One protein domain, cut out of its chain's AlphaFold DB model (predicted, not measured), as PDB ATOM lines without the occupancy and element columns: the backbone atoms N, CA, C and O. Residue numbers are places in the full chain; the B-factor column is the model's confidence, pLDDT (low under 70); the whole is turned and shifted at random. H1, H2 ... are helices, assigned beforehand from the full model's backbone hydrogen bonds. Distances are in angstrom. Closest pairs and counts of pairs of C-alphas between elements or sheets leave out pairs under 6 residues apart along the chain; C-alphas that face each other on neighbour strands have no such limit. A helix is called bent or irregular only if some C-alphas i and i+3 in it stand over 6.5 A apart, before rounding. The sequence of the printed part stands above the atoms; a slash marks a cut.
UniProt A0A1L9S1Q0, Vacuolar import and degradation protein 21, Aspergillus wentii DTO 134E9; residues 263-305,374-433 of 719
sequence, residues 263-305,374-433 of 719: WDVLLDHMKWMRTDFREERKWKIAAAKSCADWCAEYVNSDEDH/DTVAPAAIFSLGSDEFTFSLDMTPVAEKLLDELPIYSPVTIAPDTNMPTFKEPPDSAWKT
ATOM      1  N   TRP A 263     -13.351  12.625 -58.413       86.94
ATOM      2  CA  TRP A 263     -13.298  12.910 -56.977       86.94
ATOM      3  C   TRP A 263     -12.584  11.821 -56.171       86.94
ATOM      4  O   TRP A 263     -11.892  12.157 -55.215       86.94
ATOM      5  N   ASP A 264     -12.698  10.544 -56.551       86.06
ATOM      6  CA  ASP A 264     -11.957   9.468 -55.883       86.06
ATOM      7  C   ASP A 264     -10.448   9.609 -56.138       86.06
ATOM      8  O   ASP A 264      -9.657   9.462 -55.209       86.06
ATOM      9  N   VAL A 265     -10.055   9.963 -57.371       85.38
ATOM     10  CA  VAL A 265      -8.653  10.234 -57.748       85.38
ATOM     11  C   VAL A 265      -8.105  11.438 -56.977       85.38
ATOM     12  O   VAL A 265      -7.045  11.340 -56.363       85.38
ATOM     13  N   LEU A 266      -8.851  12.549 -56.926       88.56
ATOM     14  CA  LEU A 266      -8.475  13.730 -56.142       88.56
ATOM     15  C   LEU A 266      -8.277  13.381 -54.659       88.56
ATOM     16  O   LEU A 266      -7.271  13.757 -54.063       88.56
ATOM     17  N   LEU A 267      -9.224  12.653 -54.059       87.19
ATOM     18  CA  LEU A 267      -9.148  12.260 -52.653       87.19
ATOM     19  C   LEU A 267      -7.984  11.305 -52.382       87.19
ATOM     20  O   LEU A 267      -7.386  11.385 -51.309       87.19
ATOM     21  N   ASP A 268      -7.633  10.432 -53.326       85.50
ATOM     22  CA  ASP A 268      -6.453   9.581 -53.200       85.50
ATOM     23  C   ASP A 268      -5.152  10.389 -53.282       85.50
ATOM     24  O   ASP A 268      -4.319  10.300 -52.381       85.50
ATOM     25  N   HIS A 269      -5.035  11.306 -54.247       87.75
ATOM     26  CA  HIS A 269      -3.898  12.230 -54.337       87.75
ATOM     27  C   HIS A 269      -3.771  13.094 -53.069       87.75
ATOM     28  O   HIS A 269      -2.667  13.328 -52.581       87.75
ATOM     29  N   MET A 270      -4.888  13.519 -52.468       90.00
ATOM     30  CA  MET A 270      -4.888  14.222 -51.181       90.00
ATOM     31  C   MET A 270      -4.446  13.334 -50.009       90.00
ATOM     32  O   MET A 270      -3.764  13.829 -49.108       90.00
ATOM     33  N   LYS A 271      -4.793  12.036 -49.989       87.62
ATOM     34  CA  LYS A 271      -4.256  11.085 -48.996       87.62
ATOM     35  C   LYS A 271      -2.749  10.919 -49.174       87.62
ATOM     36  O   LYS A 271      -2.037  11.005 -48.176       87.62
ATOM     37  N   TRP A 272      -2.294  10.741 -50.414       87.50
ATOM     38  CA  TRP A 272      -0.889  10.603 -50.792       87.50
ATOM     39  C   TRP A 272      -0.057  11.819 -50.356       87.50
ATOM     40  O   TRP A 272       0.849  11.667 -49.535       87.50
ATOM     41  N   MET A 273      -0.440  13.033 -50.769       89.94
ATOM     42  CA  MET A 273       0.208  14.281 -50.331       89.94
ATOM     43  C   MET A 273       0.176  14.447 -48.804       89.94
ATOM     44  O   MET A 273       1.149  14.881 -48.194       89.94
ATOM     45  N   ARG A 274      -0.932  14.077 -48.143       92.00
ATOM     46  CA  ARG A 274      -1.026  14.125 -46.674       92.00
ATOM     47  C   ARG A 274      -0.043  13.165 -46.005       92.00
ATOM     48  O   ARG A 274       0.484  13.512 -44.948       92.00
ATOM     49  N   THR A 275       0.146  11.957 -46.539       87.75
ATOM     50  CA  THR A 275       1.163  11.034 -46.022       87.75
ATOM     51  C   THR A 275       2.557  11.583 -46.269       87.75
ATOM     52  O   THR A 275       3.311  11.678 -45.307       87.75
ATOM     53  N   ASP A 276       2.841  12.049 -47.483       89.31
ATOM     54  CA  ASP A 276       4.135  12.606 -47.876       89.31
ATOM     55  C   ASP A 276       4.558  13.772 -46.967       89.31
ATOM     56  O   ASP A 276       5.474  13.614 -46.162       89.31
ATOM     57  N   PHE A 277       3.791  14.869 -46.912       91.94
ATOM     58  CA  PHE A 277       4.088  16.013 -46.032       91.94
ATOM     59  C   PHE A 277       4.187  15.653 -44.539       91.94
ATOM     60  O   PHE A 277       4.847  16.351 -43.762       91.94
ATOM     61  N   ARG A 278       3.499  14.595 -44.086       93.00
ATOM     62  CA  ARG A 278       3.556  14.160 -42.683       93.00
ATOM     63  C   ARG A 278       4.831  13.379 -42.396       93.00
ATOM     64  O   ARG A 278       5.439  13.621 -41.354       93.00
ATOM     65  N   GLU A 279       5.209  12.446 -43.261       88.69
ATOM     66  CA  GLU A 279       6.442  11.677 -43.099       88.69
ATOM     67  C   GLU A 279       7.672  12.555 -43.390       88.69
ATOM     68  O   GLU A 279       8.607  12.543 -42.594       88.69
ATOM     69  N   GLU A 280       7.616  13.443 -44.390       90.00
ATOM     70  CA  GLU A 280       8.626  14.477 -44.660       90.00
ATOM     71  C   GLU A 280       8.851  15.377 -43.433       90.00
ATOM     72  O   GLU A 280       9.988  15.612 -43.024       90.00
ATOM     73  N   ARG A 281       7.779  15.827 -42.761       92.06
ATOM     74  CA  ARG A 281       7.903  16.599 -41.512       92.06
ATOM     75  C   ARG A 281       8.582  15.800 -40.400       92.06
ATOM     76  O   ARG A 281       9.412  16.365 -39.690       92.06
ATOM     77  N   LYS A 282       8.242  14.518 -40.216       90.06
ATOM     78  CA  LYS A 282       8.916  13.667 -39.216       90.06
ATOM     79  C   LYS A 282      10.395  13.500 -39.552       90.06
ATOM     80  O   LYS A 282      11.224  13.630 -38.655       90.06
ATOM     81  N   TRP A 283      10.715  13.262 -40.823       87.19
ATOM     82  CA  TRP A 283      12.080  13.129 -41.318       87.19
ATOM     83  C   TRP A 283      12.886  14.416 -41.096       87.19
ATOM     84  O   TRP A 283      13.941  14.359 -40.473       87.19
ATOM     85  N   LYS A 284      12.349  15.592 -41.456       91.25
ATOM     86  CA  LYS A 284      12.982  16.898 -41.184       91.25
ATOM     87  C   LYS A 284      13.215  17.143 -39.690       91.25
ATOM     88  O   LYS A 284      14.269  17.650 -39.322       91.25
ATOM     89  N   ILE A 285      12.268  16.773 -38.822       91.12
ATOM     90  CA  ILE A 285      12.432  16.883 -37.359       91.12
ATOM     91  C   ILE A 285      13.533  15.937 -36.855       91.12
ATOM     92  O   ILE A 285      14.342  16.344 -36.024       91.12
ATOM     93  N   ALA A 286      13.588  14.700 -37.357       87.56
ATOM     94  CA  ALA A 286      14.632  13.741 -37.006       87.56
ATOM     95  C   ALA A 286      16.018  14.220 -37.471       87.56
ATOM     96  O   ALA A 286      16.928  14.302 -36.652       87.56
ATOM     97  N   ALA A 287      16.153  14.641 -38.732       88.00
ATOM     98  CA  ALA A 287      17.393  15.186 -39.283       88.00
ATOM     99  C   ALA A 287      17.860  16.435 -38.514       88.00
ATOM    100  O   ALA A 287      19.013  16.503 -38.092       88.00
ATOM    101  N   ALA A 288      16.959  17.385 -38.232       91.06
ATOM    102  CA  ALA A 288      17.275  18.570 -37.432       91.06
ATOM    103  C   ALA A 288      17.728  18.214 -36.005       91.06
ATOM    104  O   ALA A 288      18.635  18.858 -35.474       91.06
ATOM    105  N   LYS A 289      17.143  17.174 -35.392       89.56
ATOM    106  CA  LYS A 289      17.596  16.647 -34.099       89.56
ATOM    107  C   LYS A 289      19.002  16.053 -34.207       89.56
ATOM    108  O   LYS A 289      19.847  16.425 -33.401       89.56
ATOM    109  N   SER A 290      19.282  15.191 -35.186       86.19
ATOM    110  CA  SER A 290      20.618  14.602 -35.358       86.19
ATOM    111  C   SER A 290      21.677  15.681 -35.629       86.19
ATOM    112  O   SER A 290      22.741  15.648 -35.020       86.19
ATOM    113  N   CYS A 291      21.366  16.720 -36.416       88.38
ATOM    114  CA  CYS A 291      22.246  17.885 -36.573       88.38
ATOM    115  C   CYS A 291      22.460  18.667 -35.263       88.38
ATOM    116  O   CYS A 291      23.577  19.102 -34.985       88.38
ATOM    117  N   ALA A 292      21.421  18.839 -34.439       90.44
ATOM    118  CA  ALA A 292      21.556  19.467 -33.124       90.44
ATOM    119  C   ALA A 292      22.402  18.614 -32.159       90.44
ATOM    120  O   ALA A 292      23.230  19.166 -31.434       90.44
ATOM    121  N   ASP A 293      22.247  17.287 -32.195       86.94
ATOM    122  CA  ASP A 293      23.062  16.336 -31.438       86.94
ATOM    123  C   ASP A 293      24.540  16.392 -31.888       86.94
ATOM    124  O   ASP A 293      25.422  16.414 -31.030       86.94
ATOM    125  N   TRP A 294      24.835  16.529 -33.192       86.56
ATOM    126  CA  TRP A 294      26.203  16.744 -33.704       86.56
ATOM    127  C   TRP A 294      26.809  18.077 -33.239       86.56
ATOM    128  O   TRP A 294      27.962  18.126 -32.805       86.56
ATOM    129  N   CYS A 295      26.041  19.169 -33.283       88.88
ATOM    130  CA  CYS A 295      26.478  20.470 -32.764       88.88
ATOM    131  C   CYS A 295      26.752  20.412 -31.253       88.88
ATOM    132  O   CYS A 295      27.750  20.960 -30.777       88.88
ATOM    133  N   ALA A 296      25.896  19.722 -30.493       88.50
ATOM    134  CA  ALA A 296      26.088  19.503 -29.064       88.50
ATOM    135  C   ALA A 296      27.313  18.616 -28.777       88.50
ATOM    136  O   ALA A 296      28.054  18.902 -27.838       88.50
ATOM    137  N   GLU A 297      27.565  17.575 -29.576       86.25
ATOM    138  CA  GLU A 297      28.773  16.749 -29.487       86.25
ATOM    139  C   GLU A 297      30.036  17.593 -29.716       86.25
ATOM    140  O   GLU A 297      30.927  17.596 -28.869       86.25
ATOM    141  N   TYR A 298      30.076  18.395 -30.785       86.69
ATOM    142  CA  TYR A 298      31.205  19.277 -31.085       86.69
ATOM    143  C   TYR A 298      31.494  20.279 -29.952       86.69
ATOM    144  O   TYR A 298      32.635  20.384 -29.490       86.69
ATOM    145  N   VAL A 299      30.470  20.979 -29.446       88.56
ATOM    146  CA  VAL A 299      30.633  21.963 -28.360       88.56
ATOM    147  C   VAL A 299      31.122  21.305 -27.065       88.56
ATOM    148  O   VAL A 299      32.010  21.857 -26.414       88.56
ATOM    149  N   ASN A 300      30.604  20.124 -26.716       87.44
ATOM    150  CA  ASN A 300      30.966  19.410 -25.485       87.44
ATOM    151  C   ASN A 300      32.250  18.560 -25.594       87.44
ATOM    152  O   ASN A 300      32.671  17.981 -24.594       87.44
ATOM    153  N   SER A 301      32.856  18.454 -26.779       87.38
ATOM    154  CA  SER A 301      34.089  17.688 -27.004       87.38
ATOM    155  C   SER A 301      35.366  18.495 -26.719       87.38
ATOM    156  O   SER A 301      35.386  19.718 -26.879       87.38
ATOM    157  N   ASP A 302      36.433  17.803 -26.304       88.12
ATOM    158  CA  ASP A 302      37.765  18.386 -26.084       88.12
ATOM    159  C   ASP A 302      38.402  18.868 -27.403       88.12
ATOM    160  O   ASP A 302      38.010  18.435 -28.487       88.12
ATOM    161  N   GLU A 303      39.415  19.740 -27.350       80.81
ATOM    162  CA  GLU A 303      39.945  20.392 -28.565       80.81
ATOM    163  C   GLU A 303      40.555  19.400 -29.584       80.81
ATOM    164  O   GLU A 303      40.364  19.571 -30.789       80.81
ATOM    165  N   ASP A 304      41.169  18.304 -29.120       79.75
ATOM    166  CA  ASP A 304      41.643  17.206 -29.982       79.75
ATOM    167  C   ASP A 304      40.483  16.470 -30.682       79.75
ATOM    168  O   ASP A 304      40.586  16.064 -31.840       79.75
ATOM    169  N   HIS A 305      39.341  16.328 -30.002       76.38
ATOM    170  CA  HIS A 305      38.131  15.727 -30.565       76.38
ATOM    171  C   HIS A 305      37.421  16.683 -31.537       76.38
ATOM    172  O   HIS A 305      36.943  16.249 -32.587       76.38
ATOM    173  N   ASP A 374      32.818   5.034 -49.445       58.81
ATOM    174  CA  ASP A 374      31.593   5.535 -48.795       58.81
ATOM    175  C   ASP A 374      30.290   5.070 -49.481       58.81
ATOM    176  O   ASP A 374      29.190   5.399 -49.020       58.81
ATOM    177  N   THR A 375      30.377   4.270 -50.552       68.19
ATOM    178  CA  THR A 375      29.199   3.640 -51.164       68.19
ATOM    179  C   THR A 375      28.633   2.542 -50.263       68.19
ATOM    180  O   THR A 375      29.289   1.542 -49.958       68.19
ATOM    181  N   VAL A 376      27.360   2.677 -49.896       72.62
ATOM    182  CA  VAL A 376      26.594   1.649 -49.188       72.62
ATOM    183  C   VAL A 376      26.157   0.557 -50.171       72.62
ATOM    184  O   VAL A 376      25.545   0.837 -51.199       72.62
ATOM    185  N   ALA A 377      26.420  -0.714 -49.850       77.38
ATOM    186  CA  ALA A 377      25.917  -1.836 -50.646       77.38
ATOM    187  C   ALA A 377      24.367  -1.861 -50.641       77.38
ATOM    188  O   ALA A 377      23.783  -1.660 -49.576       77.38
ATOM    189  N   PRO A 378      23.668  -2.193 -51.746       75.38
ATOM    190  CA  PRO A 378      22.209  -2.018 -51.833       75.38
ATOM    191  C   PRO A 378      21.391  -2.723 -50.737       75.38
ATOM    192  O   PRO A 378      20.412  -2.178 -50.239       75.38
ATOM    193  N   ALA A 379      21.821  -3.904 -50.282       74.62
ATOM    194  CA  ALA A 379      21.160  -4.624 -49.186       74.62
ATOM    195  C   ALA A 379      21.373  -3.986 -47.792       74.62
ATOM    196  O   ALA A 379      20.634  -4.286 -46.856       74.62
ATOM    197  N   ALA A 380      22.376  -3.116 -47.636       76.31
ATOM    198  CA  ALA A 380      22.719  -2.467 -46.371       76.31
ATOM    199  C   ALA A 380      21.915  -1.181 -46.101       76.31
ATOM    200  O   ALA A 380      21.959  -0.687 -44.975       76.31
ATOM    201  N   ILE A 381      21.121  -0.687 -47.065       77.38
ATOM    202  CA  ILE A 381      20.229   0.482 -46.905       77.38
ATOM    203  C   ILE A 381      19.317   0.319 -45.674       77.38
ATOM    204  O   ILE A 381      19.166   1.235 -44.871       77.38
ATOM    205  N   PHE A 382      18.774  -0.882 -45.454       77.31
ATOM    206  CA  PHE A 382      17.906  -1.186 -44.305       77.31
ATOM    207  C   PHE A 382      18.644  -1.308 -42.958       77.31
ATOM    208  O   PHE A 382      18.007  -1.480 -41.923       77.31
ATOM    209  N   SER A 383      19.980  -1.258 -42.964       79.06
ATOM    210  CA  SER A 383      20.835  -1.301 -41.767       79.06
ATOM    211  C   SER A 383      21.408   0.074 -41.393       79.06
ATOM    212  O   SER A 383      22.136   0.185 -40.403       79.06
ATOM    213  N   LEU A 384      21.095   1.121 -42.167       75.19
ATOM    214  CA  LEU A 384      21.505   2.492 -41.876       75.19
ATOM    215  C   LEU A 384      20.821   3.003 -40.598       75.19
ATOM    216  O   LEU A 384      19.698   2.627 -40.253       75.19
ATOM    217  N   GLY A 385      21.535   3.838 -39.847       68.56
ATOM    218  CA  GLY A 385      21.036   4.388 -38.590       68.56
ATOM    219  C   GLY A 385      20.078   5.560 -38.805       68.56
ATOM    220  O   GLY A 385      20.166   6.263 -39.802       68.56
ATOM    221  N   SER A 386      19.241   5.853 -37.805       65.81
ATOM    222  CA  SER A 386      18.358   7.035 -37.790       65.81
ATOM    223  C   SER A 386      19.073   8.383 -37.959       65.81
ATOM    224  O   SER A 386      18.419   9.373 -38.262       65.81
ATOM    225  N   ASP A 387      20.388   8.418 -37.741       66.62
ATOM    226  CA  ASP A 387      21.231   9.612 -37.845       66.62
ATOM    227  C   ASP A 387      21.911   9.756 -39.219       66.62
ATOM    228  O   ASP A 387      22.648  10.709 -39.436       66.62
ATOM    229  N   GLU A 388      21.694   8.822 -40.149       73.06
ATOM    230  CA  GLU A 388      22.337   8.793 -41.467       73.06
ATOM    231  C   GLU A 388      21.290   8.934 -42.575       73.06
ATOM    232  O   GLU A 388      20.861   7.972 -43.206       73.06
ATOM    233  N   PHE A 389      20.849  10.173 -42.785       72.88
ATOM    234  CA  PHE A 389      19.841  10.530 -43.788       72.88
ATOM    235  C   PHE A 389      20.438  10.920 -45.155       72.88
ATOM    236  O   PHE A 389      19.691  11.200 -46.089       72.88
ATOM    237  N   THR A 390      21.767  10.928 -45.279       76.56
ATOM    238  CA  THR A 390      22.515  11.107 -46.531       76.56
ATOM    239  C   THR A 390      23.562  10.009 -46.635       76.56
ATOM    240  O   THR A 390      24.416   9.894 -45.758       76.56
ATOM    241  N   PHE A 391      23.500   9.220 -47.705       78.25
ATOM    242  CA  PHE A 391      24.440   8.146 -48.021       78.25
ATOM    243  C   PHE A 391      24.619   8.066 -49.540       78.25
ATOM    244  O   PHE A 391      23.716   8.448 -50.285       78.25
ATOM    245  N   SER A 392      25.769   7.569 -49.998       78.94
ATOM    246  CA  SER A 392      25.993   7.301 -51.422       78.94
ATOM    247  C   SER A 392      25.643   5.848 -51.760       78.94
ATOM    248  O   SER A 392      25.852   4.945 -50.944       78.94
ATOM    249  N   LEU A 393      25.056   5.628 -52.937       79.88
ATOM    250  CA  LEU A 393      24.564   4.331 -53.400       79.88
ATOM    251  C   LEU A 393      24.894   4.166 -54.885       79.88
ATOM    252  O   LEU A 393      24.431   4.954 -55.708       79.88
ATOM    253  N   ASP A 394      25.637   3.114 -55.226       79.88
ATOM    254  CA  ASP A 394      25.921   2.776 -56.619       79.88
ATOM    255  C   ASP A 394      24.647   2.225 -57.270       79.88
ATOM    256  O   ASP A 394      24.101   1.196 -56.842       79.88
ATOM    257  N   MET A 395      24.199   2.882 -58.344       80.31
ATOM    258  CA  MET A 395      23.063   2.442 -59.158       80.31
ATOM    259  C   MET A 395      23.447   1.214 -59.984       80.31
ATOM    260  O   MET A 395      23.826   1.274 -61.150       80.31
ATOM    261  N   THR A 396      23.393   0.070 -59.313       85.69
ATOM    262  CA  THR A 396      23.532  -1.262 -59.898       85.69
ATOM    263  C   THR A 396      22.146  -1.823 -60.238       85.69
ATOM    264  O   THR A 396      21.181  -1.502 -59.546       85.69
ATOM    265  N   PRO A 397      22.015  -2.768 -61.188       85.06
ATOM    266  CA  PRO A 397      20.722  -3.391 -61.514       85.06
ATOM    267  C   PRO A 397      20.127  -4.242 -60.373       85.06
ATOM    268  O   PRO A 397      19.025  -4.776 -60.493       85.06
ATOM    269  N   VAL A 398      20.867  -4.424 -59.273       82.69
ATOM    270  CA  VAL A 398      20.365  -4.990 -58.012       82.69
ATOM    271  C   VAL A 398      19.814  -3.887 -57.103       82.69
ATOM    272  O   VAL A 398      18.809  -4.117 -56.440       82.69
ATOM    273  N   ALA A 399      20.428  -2.698 -57.095       84.06
ATOM    274  CA  ALA A 399      19.889  -1.519 -56.422       84.06
ATOM    275  C   ALA A 399      18.562  -1.080 -57.049       84.06
ATOM    276  O   ALA A 399      17.596  -0.913 -56.319       84.06
ATOM    277  N   GLU A 400      18.490  -0.983 -58.380       84.88
ATOM    278  CA  GLU A 400      17.266  -0.614 -59.111       84.88
ATOM    279  C   GLU A 400      16.094  -1.534 -58.737       84.88
ATOM    280  O   GLU A 400      15.085  -1.066 -58.222       84.88
ATOM    281  N   LYS A 401      16.273  -2.858 -58.843       86.00
ATOM    282  CA  LYS A 401      15.245  -3.840 -58.451       86.00
ATOM    283  C   LYS A 401      14.840  -3.750 -56.980       86.00
ATOM    284  O   LYS A 401      13.674  -3.931 -56.657       86.00
ATOM    285  N   LEU A 402      15.796  -3.490 -56.088       84.38
ATOM    286  CA  LEU A 402      15.523  -3.333 -54.660       84.38
ATOM    287  C   LEU A 402      14.724  -2.052 -54.386       84.38
ATOM    288  O   LEU A 402      13.850  -2.071 -53.525       84.38
ATOM    289  N   LEU A 403      14.999  -0.967 -55.117       83.44
ATOM    290  CA  LEU A 403      14.253   0.291 -55.053       83.44
ATOM    291  C   LEU A 403      12.843   0.150 -55.657       83.44
ATOM    292  O   LEU A 403      11.897   0.669 -55.069       83.44
ATOM    293  N   ASP A 404      12.685  -0.601 -56.750       82.56
ATOM    294  CA  ASP A 404      11.384  -0.918 -57.366       82.56
ATOM    295  C   ASP A 404      10.491  -1.786 -56.456       82.56
ATOM    296  O   ASP A 404       9.266  -1.650 -56.463       82.56
ATOM    297  N   GLU A 405      11.090  -2.671 -55.649       83.81
ATOM    298  CA  GLU A 405      10.382  -3.483 -54.647       83.81
ATOM    299  C   GLU A 405       9.999  -2.696 -53.375       83.81
ATOM    300  O   GLU A 405       9.235  -3.203 -52.544       83.81
ATOM    301  N   LEU A 406      10.482  -1.457 -53.190       78.44
ATOM    302  CA  LEU A 406      10.098  -0.651 -52.031       78.44
ATOM    303  C   LEU A 406       8.610  -0.259 -52.092       78.44
ATOM    304  O   LEU A 406       8.098   0.123 -53.147       78.44
ATOM    305  N   PRO A 407       7.899  -0.248 -50.947       71.06
ATOM    306  CA  PRO A 407       6.524   0.232 -50.868       71.06
ATOM    307  C   PRO A 407       6.477   1.765 -50.969       71.06
ATOM    308  O   PRO A 407       6.248   2.469 -49.984       71.06
ATOM    309  N   ILE A 408       6.688   2.289 -52.176       73.31
ATOM    310  CA  ILE A 408       6.600   3.717 -52.469       73.31
ATOM    311  C   ILE A 408       5.135   4.157 -52.354       73.31
ATOM    312  O   ILE A 408       4.212   3.574 -52.939       73.31
ATOM    313  N   TYR A 409       4.917   5.234 -51.599       71.25
ATOM    314  CA  TYR A 409       3.676   5.987 -51.661       71.25
ATOM    315  C   TYR A 409       3.629   6.681 -53.024       71.25
ATOM    316  O   TYR A 409       4.277   7.701 -53.231       71.25
ATOM    317  N   SER A 410       2.887   6.093 -53.958       71.81
ATOM    318  CA  SER A 410       2.617   6.620 -55.295       71.81
ATOM    319  C   SER A 410       1.134   6.982 -55.447       71.81
ATOM    320  O   SER A 410       0.295   6.314 -54.826       71.81
ATOM    321  N   PRO A 411       0.795   8.007 -56.253       74.94
ATOM    322  CA  PRO A 411      -0.587   8.295 -56.627       74.94
ATOM    323  C   PRO A 411      -1.185   7.161 -57.478       74.94
ATOM    324  O   PRO A 411      -0.466   6.310 -58.008       74.94
ATOM    325  N   VAL A 412      -2.511   7.164 -57.624       75.75
ATOM    326  CA  VAL A 412      -3.247   6.221 -58.482       75.75
ATOM    327  C   VAL A 412      -2.711   6.245 -59.910       75.75
ATOM    328  O   VAL A 412      -2.704   7.281 -60.575       75.75
ATOM    329  N   THR A 413      -2.317   5.076 -60.409       75.12
ATOM    330  CA  THR A 413      -1.916   4.902 -61.802       75.12
ATOM    331  C   THR A 413      -3.145   4.744 -62.694       75.12
ATOM    332  O   THR A 413      -4.098   4.026 -62.375       75.12
ATOM    333  N   ILE A 414      -3.133   5.424 -63.838       75.31
ATOM    334  CA  ILE A 414      -4.124   5.225 -64.897       75.31
ATOM    335  C   ILE A 414      -3.621   4.059 -65.748       75.31
ATOM    336  O   ILE A 414      -2.504   4.110 -66.260       75.31
ATOM    337  N   ALA A 415      -4.411   2.992 -65.869       75.44
ATOM    338  CA  ALA A 415      -4.010   1.841 -66.672       75.44
ATOM    339  C   ALA A 415      -4.058   2.209 -68.171       75.44
ATOM    340  O   ALA A 415      -5.102   2.684 -68.627       75.44
ATOM    341  N   PRO A 416      -2.981   1.981 -68.950       70.56
ATOM    342  CA  PRO A 416      -2.893   2.455 -70.335       70.56
ATOM    343  C   PRO A 416      -3.937   1.802 -71.253       70.56
ATOM    344  O   PRO A 416      -4.483   2.464 -72.132       70.56
ATOM    345  N   ASP A 417      -4.272   0.533 -71.008       72.81
ATOM    346  CA  ASP A 417      -5.194  -0.238 -71.853       72.81
ATOM    347  C   ASP A 417      -6.664   0.174 -71.684       72.81
ATOM    348  O   ASP A 417      -7.468   0.035 -72.604       72.81
ATOM    349  N   THR A 418      -7.041   0.653 -70.493       72.94
ATOM    350  CA  THR A 418      -8.442   0.958 -70.145       72.94
ATOM    351  C   THR A 418      -8.708   2.444 -69.933       72.94
ATOM    352  O   THR A 418      -9.869   2.839 -69.882       72.94
ATOM    353  N   ASN A 419      -7.660   3.268 -69.801       72.75
ATOM    354  CA  ASN A 419      -7.723   4.671 -69.375       72.75
ATOM    355  C   ASN A 419      -8.497   4.894 -68.059       72.75
ATOM    356  O   ASN A 419      -8.985   5.991 -67.791       72.75
ATOM    357  N   MET A 420      -8.594   3.859 -67.214       71.25
ATOM    358  CA  MET A 420      -9.282   3.922 -65.926       71.25
ATOM    359  C   MET A 420      -8.287   4.003 -64.756       71.25
ATOM    360  O   MET A 420      -7.223   3.374 -64.798       71.25
ATOM    361  N   PRO A 421      -8.623   4.749 -63.686       76.50
ATOM    362  CA  PRO A 421      -7.818   4.807 -62.469       76.50
ATOM    363  C   PRO A 421      -7.787   3.449 -61.750       76.50
ATOM    364  O   PRO A 421      -8.831   2.893 -61.399       76.50
ATOM    365  N   THR A 422      -6.584   2.934 -61.491       78.19
ATOM    366  CA  THR A 422      -6.357   1.676 -60.768       78.19
ATOM    367  C   THR A 422      -6.086   1.963 -59.294       78.19
ATOM    368  O   THR A 422      -4.964   2.264 -58.889       78.19
ATOM    369  N   PHE A 423      -7.128   1.887 -58.468       76.88
ATOM    370  CA  PHE A 423      -7.001   2.086 -57.023       76.88
ATOM    371  C   PHE A 423      -6.474   0.823 -56.323       76.88
ATOM    372  O   PHE A 423      -6.954  -0.279 -56.590       76.88
ATOM    373  N   LYS A 424      -5.536   0.989 -55.375       76.44
ATOM    374  CA  LYS A 424      -5.013  -0.109 -54.529       76.44
ATOM    375  C   LYS A 424      -6.107  -0.742 -53.654       76.44
ATOM    376  O   LYS A 424      -6.099  -1.947 -53.430       76.44
ATOM    377  N   GLU A 425      -7.069   0.063 -53.206       77.06
ATOM    378  CA  GLU A 425      -8.330  -0.390 -52.611       77.06
ATOM    379  C   GLU A 425      -9.498   0.078 -53.491       77.06
ATOM    380  O   GLU A 425      -9.491   1.234 -53.916       77.06
ATOM    381  N   PRO A 426     -10.532  -0.744 -53.743       77.88
ATOM    382  CA  PRO A 426     -11.697  -0.283 -54.491       77.88
ATOM    383  C   PRO A 426     -12.378   0.877 -53.740       77.88
ATOM    384  O   PRO A 426     -12.492   0.807 -52.516       77.88
ATOM    385  N   PRO A 427     -12.926   1.897 -54.432       77.06
ATOM    386  CA  PRO A 427     -13.552   3.065 -53.787       77.06
ATOM    387  C   PRO A 427     -14.754   2.698 -52.901       77.06
ATOM    388  O   PRO A 427     -15.207   3.488 -52.073       77.06
ATOM    389  N   ASP A 428     -15.271   1.483 -53.071       78.75
ATOM    390  CA  ASP A 428     -16.330   0.907 -52.265       78.75
ATOM    391  C   ASP A 428     -15.870   0.330 -50.912       78.75
ATOM    392  O   ASP A 428     -16.728   0.093 -50.064       78.75
ATOM    393  N   SER A 429     -14.568   0.105 -50.668       79.44
ATOM    394  CA  SER A 429     -14.049  -0.570 -49.455       79.44
ATOM    395  C   SER A 429     -14.557   0.069 -48.157       79.44
ATOM    396  O   SER A 429     -14.975  -0.628 -47.232       79.44
ATOM    397  N   ALA A 430     -14.612   1.403 -48.128       75.56
ATOM    398  CA  ALA A 430     -15.008   2.201 -46.971       75.56
ATOM    399  C   ALA A 430     -16.452   1.955 -46.488       75.56
ATOM    400  O   ALA A 430     -16.743   2.166 -45.312       75.56
ATOM    401  N   TRP A 431     -17.361   1.521 -47.371       75.00
ATOM    402  CA  TRP A 431     -18.771   1.276 -47.033       75.00
ATOM    403  C   TRP A 431     -19.212  -0.173 -47.289       75.00
ATOM    404  O   TRP A 431     -20.090  -0.684 -46.587       75.00
ATOM    405  N   LYS A 432     -18.572  -0.884 -48.227       77.12
ATOM    406  CA  LYS A 432     -18.726  -2.330 -48.452       77.12
ATOM    407  C   LYS A 432     -17.916  -3.152 -47.437       77.12
ATOM    408  O   LYS A 432     -17.214  -4.088 -47.807       77.12
ATOM    409  N   THR A 433     -18.077  -2.837 -46.154       76.19
ATOM    410  CA  THR A 433     -17.583  -3.675 -45.050       76.19
ATOM    411  C   THR A 433     -18.242  -5.061 -45.066       76.19
ATOM    412  O   THR A 433     -19.306  -5.258 -45.666       76.19
TER     413      THR A 433
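AT A GLANCE: This is residues 263 to 305 and 374 to 433 of the 719 residues of the protein "Vacuolar import and degradation protein 21" of Aspergillus wentii DTO 134E9 (UniProt A0A1L9S1Q0). One long straight helix, H1, makes the length of the model, and the rest of the printed part is strung loosely along one side of it, with two short helices, H2 and H3, in a small group at a distance from H1. From H2 a loop of residues 384 to 396 reaches toward H1 and folds back to H3, and the long stretch of residues 405 to 433 then runs back toward the first residues of H1, with residues 428 to 433 sticking out as a free tail. The printed part has 103 residues with three named helices, in the order H1, H2, H3, and no named strand; the class is all helix. The whole is extended, with a radius of gyration of the C-alphas of 20.3 A and spans of 66 by 33 by 23 A.

HOW THE PARTS SIT: H1, residues 263 to 300, touches no helix. H2, residues 378 to 383, is apart from H1. H3, residues 397 to 404, is also apart from H1. H2 and H3 touch, their closest C-alphas being those of Pro 378 and Ala 399, 5.2 A apart. Their lines stand at a steep tilt of 49 degrees, and they run the same way. Residues 413 to 414 pair with residues 421 to 422, antiparallel, in stretches too short to be named strands. In H1 every O i to N i+4 pair is within hydrogen-bond range; in H3 3 of 4 are, and in H2 0 of 2, with 1 of 3 O i to N i+3 pairs within range.

IN THESE COORDINATES: H1 begins at C-alpha 263, at (-13.298, 12.910, -56.977), and ends at C-alpha 300, at (30.966, 19.410, -25.485), 54.7 A from first to last C-alpha. H2, from Pro 378 to Ser 383, is 10.2 A long; it is irregular, but only just, with C-alphas 379 and 382 6.8 A apart. H3, from Pro 397 to Asp 404, is 10.5 A long and ends at C-alpha 404, at (11.384, -0.918, -57.366).

THE WHOLE: The outline is only just a rod, and the two C-alphas farthest apart, those of Glu 303 and Thr 418, are 66.7 A from each other. Residues 277 to 282, within H1, stand free, and so do residues 298 to 304, of which 298 to 300 belong to H1. Residues 306 to 373 are not printed, and C-alphas 305 and 374 are 21.9 A apart across this cut, which lies between H1 and H2. The link from H2 to H3, 13 residues, is long. The mean pLDDT of the printed part is 81.2; residues 374 to 375 and 385 to 387 are under 70.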